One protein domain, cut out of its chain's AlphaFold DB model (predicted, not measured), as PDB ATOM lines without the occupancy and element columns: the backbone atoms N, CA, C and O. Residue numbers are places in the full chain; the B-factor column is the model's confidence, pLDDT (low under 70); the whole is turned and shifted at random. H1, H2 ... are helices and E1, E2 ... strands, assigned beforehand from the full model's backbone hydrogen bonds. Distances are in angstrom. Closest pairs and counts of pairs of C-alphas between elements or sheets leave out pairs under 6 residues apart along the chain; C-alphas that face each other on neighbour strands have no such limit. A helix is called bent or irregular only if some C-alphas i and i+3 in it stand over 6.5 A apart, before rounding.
ATOM      1  N   ALA A 103     157.900  40.552  73.119       76.69
ATOM      2  CA  ALA A 103     158.421  40.686  74.483       76.69
ATOM      3  C   ALA A 103     157.791  39.667  75.455       76.69
ATOM      4  O   ALA A 103     158.366  39.370  76.500       76.69
ATOM      5  N   CYS A 104     156.630  39.104  75.105       80.50
ATOM      6  CA  CYS A 104     155.931  38.086  75.888       80.50
ATOM      7  C   CYS A 104     156.367  36.671  75.479       80.50
ATOM      8  O   CYS A 104     155.666  35.974  74.743       80.50
ATOM      9  N   ALA A 105     157.524  36.229  75.975       85.00
ATOM     10  CA  ALA A 105     157.947  34.839  75.835       85.00
ATOM     11  C   ALA A 105     157.099  33.896  76.716       85.00
ATOM     12  O   ALA A 105     156.792  34.203  77.866       85.00
ATOM     13  N   PHE A 106     156.763  32.719  76.184       88.56
ATOM     14  CA  PHE A 106     156.094  31.625  76.898       88.56
ATOM     15  C   PHE A 106     156.825  30.315  76.588       88.56
ATOM     16  O   PHE A 106     157.092  30.059  75.408       88.56
ATOM     17  N   SER A 107     157.047  29.461  77.592       89.56
ATOM     18  CA  SER A 107     157.723  28.164  77.414       89.56
ATOM     19  C   SER A 107     157.055  27.285  76.344       89.56
ATOM     20  O   SER A 107     155.828  27.322  76.177       89.56
ATOM     21  N   THR A 108     157.835  26.548  75.546       89.88
ATOM     22  CA  THR A 108     157.323  25.698  74.449       89.88
ATOM     23  C   THR A 108     156.500  24.518  74.918       89.88
ATOM     24  O   THR A 108     155.529  24.190  74.244       89.88
ATOM     25  N   ARG A 109     156.800  23.944  76.084       87.00
ATOM     26  CA  ARG A 109     156.064  22.797  76.628       87.00
ATOM     27  C   ARG A 109     155.096  23.221  77.724       87.00
ATOM     28  O   ARG A 109     155.312  24.216  78.412       87.00
ATOM     29  N   LEU A 110     154.029  22.449  77.886       88.44
ATOM     30  CA  LEU A 110     153.166  22.498  79.060       88.44
ATOM     31  C   LEU A 110     153.446  21.252  79.902       88.44
ATOM     32  O   LEU A 110     153.615  20.165  79.357       88.44
ATOM     33  N   PHE A 111     153.483  21.400  81.220       82.56
ATOM     34  CA  PHE A 111     153.628  20.273  82.134       82.56
ATOM     35  C   PHE A 111     152.292  19.998  82.822       82.56
ATOM     36  O   PHE A 111     151.669  20.924  83.347       82.56
ATOM     37  N   ALA A 112     151.846  18.742  82.793       83.19
ATOM     38  CA  ALA A 112     150.586  18.313  83.385       83.19
ATOM     39  C   ALA A 112     150.844  17.269  84.477       83.19
ATOM     40  O   ALA A 112     151.238  16.133  84.200       83.19
ATOM     41  N   ILE A 113     150.602  17.672  85.725       78.94
ATOM     42  CA  ILE A 113     150.629  16.786  86.889       78.94
ATOM     43  C   ILE A 113     149.243  16.122  86.981       78.94
ATOM     44  O   ILE A 113     148.249  16.853  87.073       78.94
ATOM     45  N   PRO A 114     149.130  14.781  86.930       73.69
ATOM     46  CA  PRO A 114     147.859  14.104  87.167       73.69
ATOM     47  C   PRO A 114     147.390  14.344  88.615       73.69
ATOM     48  O   PRO A 114     148.225  14.509  89.507       73.69
ATOM     49  N   PRO A 115     146.073  14.379  88.888       70.56
ATOM     50  CA  PRO A 115     145.577  14.553  90.249       70.56
ATOM     51  C   PRO A 115     146.056  13.398  91.138       70.56
ATOM     52  O   PRO A 115     145.780  12.236  90.858       70.56
ATOM     53  N   SER A 207     147.205  41.613  74.661       76.56
ATOM     54  CA  SER A 207     146.684  40.259  74.864       76.56
ATOM     55  C   SER A 207     147.546  39.219  74.151       76.56
ATOM     56  O   SER A 207     147.207  38.734  73.067       76.56
ATOM     57  N   ALA A 208     148.665  38.868  74.787       78.31
ATOM     58  CA  ALA A 208     149.544  37.795  74.338       78.31
ATOM     59  C   ALA A 208     148.893  36.419  74.588       78.31
ATOM     60  O   ALA A 208     148.305  36.174  75.649       78.31
ATOM     61  N   LYS A 209     148.971  35.520  73.598       82.94
ATOM     62  CA  LYS A 209     148.250  34.232  73.578       82.94
ATOM     63  C   LYS A 209     149.152  33.115  73.074       82.94
ATOM     64  O   LYS A 209     149.849  33.297  72.078       82.94
ATOM     65  N   LYS A 210     149.061  31.940  73.698       87.75
ATOM     66  CA  LYS A 210     149.707  30.713  73.224       87.75
ATOM     67  C   LYS A 210     148.762  29.519  73.316       87.75
ATOM     68  O   LYS A 210     147.903  29.439  74.195       87.75
ATOM     69  N   SER A 211     148.923  28.605  72.370       87.00
ATOM     70  CA  SER A 211     148.281  27.298  72.353       87.00
ATOM     71  C   SER A 211     149.338  26.208  72.435       87.00
ATOM     72  O   SER A 211     150.328  26.286  71.708       87.00
ATOM     73  N   TRP A 212     149.082  25.191  73.250       89.06
ATOM     74  CA  TRP A 212     149.856  23.957  73.297       89.06
ATOM     75  C   TRP A 212     148.971  22.825  72.741       89.06
ATOM     76  O   TRP A 212     147.872  22.608  73.275       89.06
ATOM     77  N   PRO A 213     149.384  22.136  71.661       89.00
ATOM     78  CA  PRO A 213     148.774  20.872  71.256       89.00
ATOM     79  C   PRO A 213     149.116  19.776  72.276       89.00
ATOM     80  O   PRO A 213     150.084  19.905  73.026       89.00
ATOM     81  N   LEU A 214     148.366  18.668  72.283       83.94
ATOM     82  CA  LEU A 214     148.630  17.533  73.185       83.94
ATOM     83  C   LEU A 214     150.066  16.983  73.103       83.94
ATOM     84  O   LEU A 214     150.582  16.526  74.116       83.94
ATOM     85  N   THR A 215     150.720  17.061  71.940       89.00
ATOM     86  CA  THR A 215     152.121  16.637  71.737       89.00
ATOM     87  C   THR A 215     153.127  17.420  72.575       89.00
ATOM     88  O   THR A 215     154.196  16.908  72.894       89.00
ATOM     89  N   ASP A 216     152.779  18.655  72.935       89.00
ATOM     90  CA  ASP A 216     153.644  19.584  73.659       89.00
ATOM     91  C   ASP A 216     153.300  19.587  75.163       89.00
ATOM     92  O   ASP A 216     153.950  20.275  75.956       89.00
ATOM     93  N   VAL A 217     152.286  18.806  75.567       89.00
ATOM     94  CA  VAL A 217     151.937  18.531  76.963       89.00
ATOM     95  C   VAL A 217     152.728  17.313  77.431       89.00
ATOM     96  O   VAL A 217     152.438  16.178  77.061       89.00
ATOM     97  N   THR A 218     153.738  17.542  78.269       87.06
ATOM     98  CA  THR A 218     154.469  16.459  78.934       87.06
ATOM     99  C   THR A 218     153.686  16.026  80.171       87.06
ATOM    100  O   THR A 218     153.481  16.822  81.092       87.06
ATOM    101  N   TRP A 219     153.234  14.774  80.172       86.00
ATOM    102  CA  TRP A 219     152.517  14.146  81.281       86.00
ATOM    103  C   TRP A 219     153.487  13.339  82.145       86.00
ATOM    104  O   TRP A 219     154.328  12.614  81.612       86.00
ATOM    105  N   LEU A 220     153.342  13.425  83.467       84.94
ATOM    106  CA  LEU A 220     153.962  12.458  84.376       84.94
ATOM    107  C   LEU A 220     153.318  11.073  84.183       84.94
ATOM    108  O   LEU A 220     152.084  10.989  84.199       84.94
ATOM    109  N   PRO A 221     154.099   9.988  84.041       81.12
ATOM    110  CA  PRO A 221     153.555   8.640  84.130       81.12
ATOM    111  C   PRO A 221     152.986   8.393  85.541       81.12
ATOM    112  O   PRO A 221     153.604   8.797  86.529       81.12
ATOM    113  N   PRO A 222     151.822   7.737  85.683       81.25
ATOM    114  CA  PRO A 222     151.306   7.378  86.998       81.25
ATOM    115  C   PRO A 222     152.223   6.342  87.664       81.25
ATOM    116  O   PRO A 222     152.621   5.364  87.030       81.25
ATOM    117  N   GLY A 223     152.537   6.542  88.946       81.56
ATOM    118  CA  GLY A 223     153.357   5.611  89.730       81.56
ATOM    119  C   GLY A 223     154.871   5.699  89.502       81.56
ATOM    120  O   GLY A 223     155.566   4.728  89.784       81.56
ATOM    121  N   THR A 224     155.398   6.821  88.995       79.94
ATOM    122  CA  THR A 224     156.849   7.094  89.001       79.94
ATOM    123  C   THR A 224     157.234   8.065  90.111       79.94
ATOM    124  O   THR A 224     156.699   9.171  90.153       79.94
ATOM    125  N   ASP A 225     158.254   7.720  90.898       84.19
ATOM    126  CA  ASP A 225     158.861   8.588  91.929       84.19
ATOM    127  C   ASP A 225     159.708   9.746  91.347       84.19
ATOM    128  O   ASP A 225     160.387  10.475  92.072       84.19
ATOM    129  N   ILE A 226     159.675   9.928  90.023       82.31
ATOM    130  CA  ILE A 226     160.387  10.981  89.297       82.31
ATOM    131  C   ILE A 226     159.650  12.305  89.498       82.31
ATOM    132  O   ILE A 226     158.564  12.523  88.956       82.31
ATOM    133  N   SER A 227     160.274  13.236  90.210       81.00
ATOM    134  CA  SER A 227     159.815  14.623  90.240       81.00
ATOM    135  C   SER A 227     160.351  15.380  89.020       81.00
ATOM    136  O   SER A 227     161.505  15.215  88.627       81.00
ATOM    137  N   MET A 228     159.522  16.219  88.394       81.38
ATOM    138  CA  MET A 228     159.970  17.122  87.328       81.38
ATOM    139  C   MET A 228     159.699  18.567  87.723       81.38
ATOM    140  O   MET A 228     158.607  18.891  88.195       81.38
ATOM    141  N   CYS A 229     160.663  19.453  87.482       83.38
ATOM    142  CA  CYS A 229     160.469  20.887  87.659       83.38
ATOM    143  C   CYS A 229     161.129  21.697  86.539       83.38
ATOM    144  O   CYS A 229     162.064  21.254  85.867       83.38
ATOM    145  N   TRP A 230     160.647  22.923  86.356       84.88
ATOM    146  CA  TRP A 230     161.327  23.916  85.530       84.88
ATOM    147  C   TRP A 230     162.653  24.302  86.184       84.88
ATOM    148  O   TRP A 230     162.700  24.548  87.391       84.88
ATOM    149  N   MET A 231     163.732  24.356  85.403       86.75
ATOM    150  CA  MET A 231     165.030  24.813  85.906       86.75
ATOM    151  C   MET A 231     164.980  26.307  86.259       86.75
ATOM    152  O   MET A 231     164.255  27.084  85.633       86.75
ATOM    153  N   SER A 232     165.755  26.736  87.265       87.62
ATOM    154  CA  SER A 232     165.752  28.146  87.673       87.62
ATOM    155  C   SER A 232     166.358  29.039  86.592       87.62
ATOM    156  O   SER A 232     167.572  29.088  86.393       87.62
ATOM    157  N   ILE A 233     165.486  29.804  85.938       90.81
ATOM    158  CA  ILE A 233     165.835  30.828  84.946       90.81
ATOM    159  C   ILE A 233     166.588  31.994  85.616       90.81
ATOM    160  O   ILE A 233     167.394  32.668  84.980       90.81
ATOM    161  N   VAL A 234     166.340  32.253  86.906       92.81
ATOM    162  CA  VAL A 234     166.890  33.410  87.628       92.81
ATOM    163  C   VAL A 234     168.097  32.990  88.467       92.81
ATOM    164  O   VAL A 234     167.983  32.152  89.363       92.81
ATOM    165  N   GLN A 235     169.250  33.609  88.206       93.06
ATOM    166  CA  GLN A 235     170.509  33.359  88.912       93.06
ATOM    167  C   GLN A 235     171.087  34.669  89.460       93.06
ATOM    168  O   GLN A 235     171.155  35.678  88.759       93.06
ATOM    169  N   ARG A 236     171.526  34.682  90.722       91.75
ATOM    170  CA  ARG A 236     172.113  35.877  91.351       91.75
ATOM    171  C   ARG A 236     173.587  36.024  90.953       91.75
ATOM    172  O   ARG A 236     174.392  35.139  91.240       91.75
ATOM    173  N   VAL A 237     173.970  37.157  90.359       94.75
ATOM    174  CA  VAL A 237     175.350  37.411  89.898       94.75
ATOM    175  C   VAL A 237     176.212  37.919  91.058       94.75
ATOM    176  O   VAL A 237     176.501  39.111  91.209       94.75
ATOM    177  N   GLY A 238     176.590  36.980  91.926       93.00
ATOM    178  CA  GLY A 238     177.384  37.237  93.125       93.00
ATOM    179  C   GLY A 238     176.709  38.206  94.103       93.00
ATOM    180  O   GLY A 238     175.483  38.295  94.211       93.00
ATOM    181  N   ASN A 239     177.517  38.971  94.834       94.00
ATOM    182  CA  ASN A 239     177.011  39.823  95.914       94.00
ATOM    183  C   ASN A 239     176.424  41.168  95.443       94.00
ATOM    184  O   ASN A 239     175.878  41.893  96.267       94.00
ATOM    185  N   THR A 240     176.464  41.470  94.141       89.38
ATOM    186  CA  THR A 240     176.068  42.769  93.548       89.38
ATOM    187  C   THR A 240     174.595  43.154  93.732       89.38
ATOM    188  O   THR A 240     174.248  44.319  93.573       89.38
ATOM    189  N   GLY A 241     173.722  42.184  94.024       91.81
ATOM    190  CA  GLY A 241     172.266  42.372  94.029       91.81
ATOM    191  C   GLY A 241     171.630  42.315  92.634       91.81
ATOM    192  O   GLY A 241     170.409  42.399  92.525       91.81
ATOM    193  N   VAL A 242     172.430  42.129  91.578       92.06
ATOM    194  CA  VAL A 242     171.944  41.910  90.212       92.06
ATOM    195  C   VAL A 242     171.562  40.441  90.023       92.06
ATOM    196  O   VAL A 242     172.283  39.527  90.437       92.06
ATOM    197  N   TYR A 243     170.431  40.219  89.359       92.94
ATOM    198  CA  TYR A 243     169.964  38.905  88.934       92.94
ATOM    199  C   TYR A 243     170.090  38.805  87.413       92.94
ATOM    200  O   TYR A 243     169.596  39.671  86.694       92.94
ATOM    201  N   ASN A 244     170.749  37.754  86.932       93.50
ATOM    202  CA  ASN A 244     170.710  37.361  85.531       93.50
ATOM    203  C   ASN A 244     169.477  36.476  85.295       93.50
ATOM    204  O   ASN A 244     169.086  35.701  86.171       93.50
ATOM    205  N   VAL A 245     168.883  36.590  84.111       92.62
ATOM    206  CA  VAL A 245     167.733  35.793  83.680       92.62
ATOM    207  C   VAL A 245     168.176  35.002  82.456       92.62
ATOM    208  O   VAL A 245     168.184  35.518  81.339       92.62
ATOM    209  N   ASP A 246     168.600  33.761  82.674       91.06
ATOM    210  CA  ASP A 246     169.100  32.887  81.617       91.06
ATOM    211  C   ASP A 246     167.933  32.293  80.818       91.06
ATOM    212  O   ASP A 246     167.424  31.206  81.100       91.06
ATOM    213  N   VAL A 247     167.517  33.043  79.796       90.00
ATOM    214  CA  VAL A 247     166.408  32.697  78.897       90.00
ATOM    215  C   VAL A 247     166.641  31.368  78.159       90.00
ATOM    216  O   VAL A 247     165.670  30.769  77.702       90.00
ATOM    217  N   SER A 248     167.876  30.847  78.084       91.38
ATOM    218  CA  SER A 248     168.119  29.522  77.493       91.38
ATOM    219  C   SER A 248     167.459  28.389  78.294       91.38
ATOM    220  O   SER A 248     167.030  27.396  77.707       91.38
ATOM    221  N   ASN A 249     167.253  28.587  79.602       90.50
ATOM    222  CA  ASN A 249     166.599  27.617  80.478       90.50
ATOM    223  C   ASN A 249     165.056  27.705  80.471       90.50
ATOM    224  O   ASN A 249     164.404  26.880  81.112       90.50
ATOM    225  N   LEU A 250     164.444  28.651  79.741       88.19
ATOM    226  CA  LEU A 250     162.982  28.866  79.704       88.19
ATOM    227  C   LEU A 250     162.176  27.642  79.221       88.19
ATOM    228  O   LEU A 250     161.016  27.470  79.598       88.19
ATOM    229  N   ASP A 251     162.795  26.795  78.402       90.69
ATOM    230  CA  ASP A 251     162.218  25.553  77.871       90.69
ATOM    231  C   ASP A 251     162.820  24.289  78.517       90.69
ATOM    232  O   ASP A 251     162.476  23.169  78.136       90.69
ATOM    233  N   SER A 252     163.722  24.452  79.491       89.69
ATOM    234  CA  SER A 252     164.439  23.342  80.124       89.69
ATOM    235  C   SER A 252     163.709  22.808  81.360       89.69
ATOM    236  O   SER A 252     163.325  23.550  82.270       89.69
ATOM    237  N   ILE A 253     163.521  21.491  81.376       87.56
ATOM    238  CA  ILE A 253     162.871  20.734  82.446       87.56
ATOM    239  C   ILE A 253     163.921  19.783  83.014       87.56
ATOM    240  O   ILE A 253     164.552  19.047  82.253       87.56
ATOM    241  N   ALA A 254     164.091  19.792  84.332       88.56
ATOM    242  CA  ALA A 254     164.942  18.845  85.040       88.56
ATOM    243  C   ALA A 254     164.085  17.753  85.692       88.56
ATOM    244  O   ALA A 254     163.032  18.033  86.270       88.56
ATOM    245  N   THR A 255     164.557  16.513  85.587       86.81
ATOM    246  CA  THR A 255     164.016  15.323  86.252       86.81
ATOM    247  C   THR A 255     164.905  14.983  87.444       86.81
ATOM    248  O   THR A 255     166.117  14.861  87.264       86.81
ATOM    249  N   TYR A 256     164.318  14.803  88.625       82.19
ATOM    250  CA  TYR A 256     165.015  14.374  89.835       82.19
ATOM    251  C   TYR A 256     164.339  13.128  90.396       82.19
ATOM    252  O   TYR A 256     163.139  13.154  90.701       82.19
ATOM    253  N   ASP A 257     165.123  12.067  90.555       84.50
ATOM    254  CA  ASP A 257     164.715  10.868  91.276       84.50
ATOM    255  C   ASP A 257     164.633  11.176  92.781       84.50
ATOM    256  O   ASP A 257     165.393  11.990  93.312       84.50
ATOM    257  N   TYR A 258     163.678  10.557  93.480       73.62
ATOM    258  CA  TYR A 258     163.310  10.953  94.847       73.62
ATOM    259  C   TYR A 258     164.447  10.810  95.879       73.62
ATOM    260  O   TYR A 258     164.434  11.494  96.907       73.62
ATOM    261  N   GLU A 259     165.446   9.966  95.604       72.50
ATOM    262  CA  GLU A 259     166.602   9.728  96.481       72.50
ATOM    263  C   GLU A 259     167.499  10.978  96.663       72.50
ATOM    264  O   GLU A 259     168.118  11.118  97.714       72.50
ATOM    265  N   ASP A 260     167.491  11.933  95.718       57.03
ATOM    266  CA  ASP A 260     168.261  13.197  95.772       57.03
ATOM    267  C   ASP A 260     167.422  14.424  96.232       57.03
ATOM    268  O   ASP A 260     167.845  15.582  96.127       57.03
ATOM    269  N   SER A 261     166.201  14.210  96.736       51.88
ATOM    270  CA  SER A 261     165.176  15.266  96.875       51.88
ATOM    271  C   SER A 261     165.467  16.411  97.875       51.88
ATOM    272  O   SER A 261     164.805  17.452  97.807       51.88
TER     273      SER A 261
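What this domain is: This is residues 103 to 115 and 207 to 261 of the 462 residues of an uncharacterized protein of Perkinsus marinus (strain ATCC 50983 / TXsc) (UniProt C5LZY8). A long two-stranded ribbon goes out through E4 and E5, turns at residues 237 to 242 and folds back through E6, H1 and E7; E4 pairs with E7 at one end of it and E5 with E6 at the other, with the small helix H1 on the way back between the two pairs. A separate short pair, E1 beside E3, stands on another side of this loose, flat assembly, and E2 comes in toward that pair as a lone strand. The printed part has 68 residues with seven named strands and one named helix, in the order E1, E2, E3, E4, E5, E6, H1, E7; under half of the residues are in named elements, and the class is mostly strand. Its three sheets have two strands each: E4 and E7 antiparallel, E5 and E6 antiparallel, E1 and E3 parallel. The whole is loose, with a radius of gyration of the C-alphas of 15.2 A, and the C-alphas span 44 by 40 by 18 A.

Where its parts are: Begin at C-alpha 227, at (159.815, 14.623, 90.240), where E4 starts; it holds residues 227 to 230 and measures 10.5 A from first to last C-alpha. Its partner E7, residues 253 to 256, measures 10.0 A and ends at C-alpha 256, at (165.015, 14.374, 89.835). Farther out, look for E5 at residues 234 to 236, 6.9 A, and E6 at residues 243 to 245, 6.5 A. H1 follows at residues 247 to 251, 8.3 A long; it is irregular, with C-alphas 248 and 251 at 7.1 A. For the parallel pair, find C-alpha 110 at (153.166, 22.498, 79.060), where E1 begins; E1 holds residues 110 to 112, 6.5 A, and E3 holds residues 217 to 219, 6.2 A. E2, the longest strand, takes residues 209 to 213 and measures 13.6 A.

How they stand to each other: Look first at E4 and E7, antiparallel neighbours with 151 degrees between their directions. There N 227 and O 256 are 2.9 A apart and N 254 and O 229 are 2.9 A apart, both within hydrogen-bond range. From E4 a tight link leads to E5, though E4 and E5 are apart. E5 and E6 form a hairpin, antiparallel at 151 degrees; N 244 and O 235 are 2.8 A apart, within hydrogen-bond range. In H1, 0 of 1 O i to N i+4 pairs is within hydrogen-bond range, and 1 of 2 O i to N i+3 pairs is. The closest C-alphas of H1 and E4 are those of Leu 250 and Trp 230, 7.8 A apart. Now turn to E1 and E3, parallel neighbours at 29 degrees, where N 218 and O 110 are 2.8 A apart, within hydrogen-bond range. E3 is apart from E4 and from E7. E2 pairs with no named strand; its closest C-alpha to E1 is that of Trp 212, 6.8 A from that of Leu 110. E2 and E3 meet only through their link.

The domain as a whole: The two C-alphas farthest apart are those of Gly 223 and Thr 240, at 43.7 A. Residues 116 to 206 are cut out between E1 and E2, and C-alphas 115 and 207 stand 30.0 A apart across the cut. Of the links that are printed whole, none is long; those from E3 to E4 and from E5 to E6 are short, and the other four are tight. The mean pLDDT of the printed part is 85.1, and you will find values under 70 at residues 260 to 261.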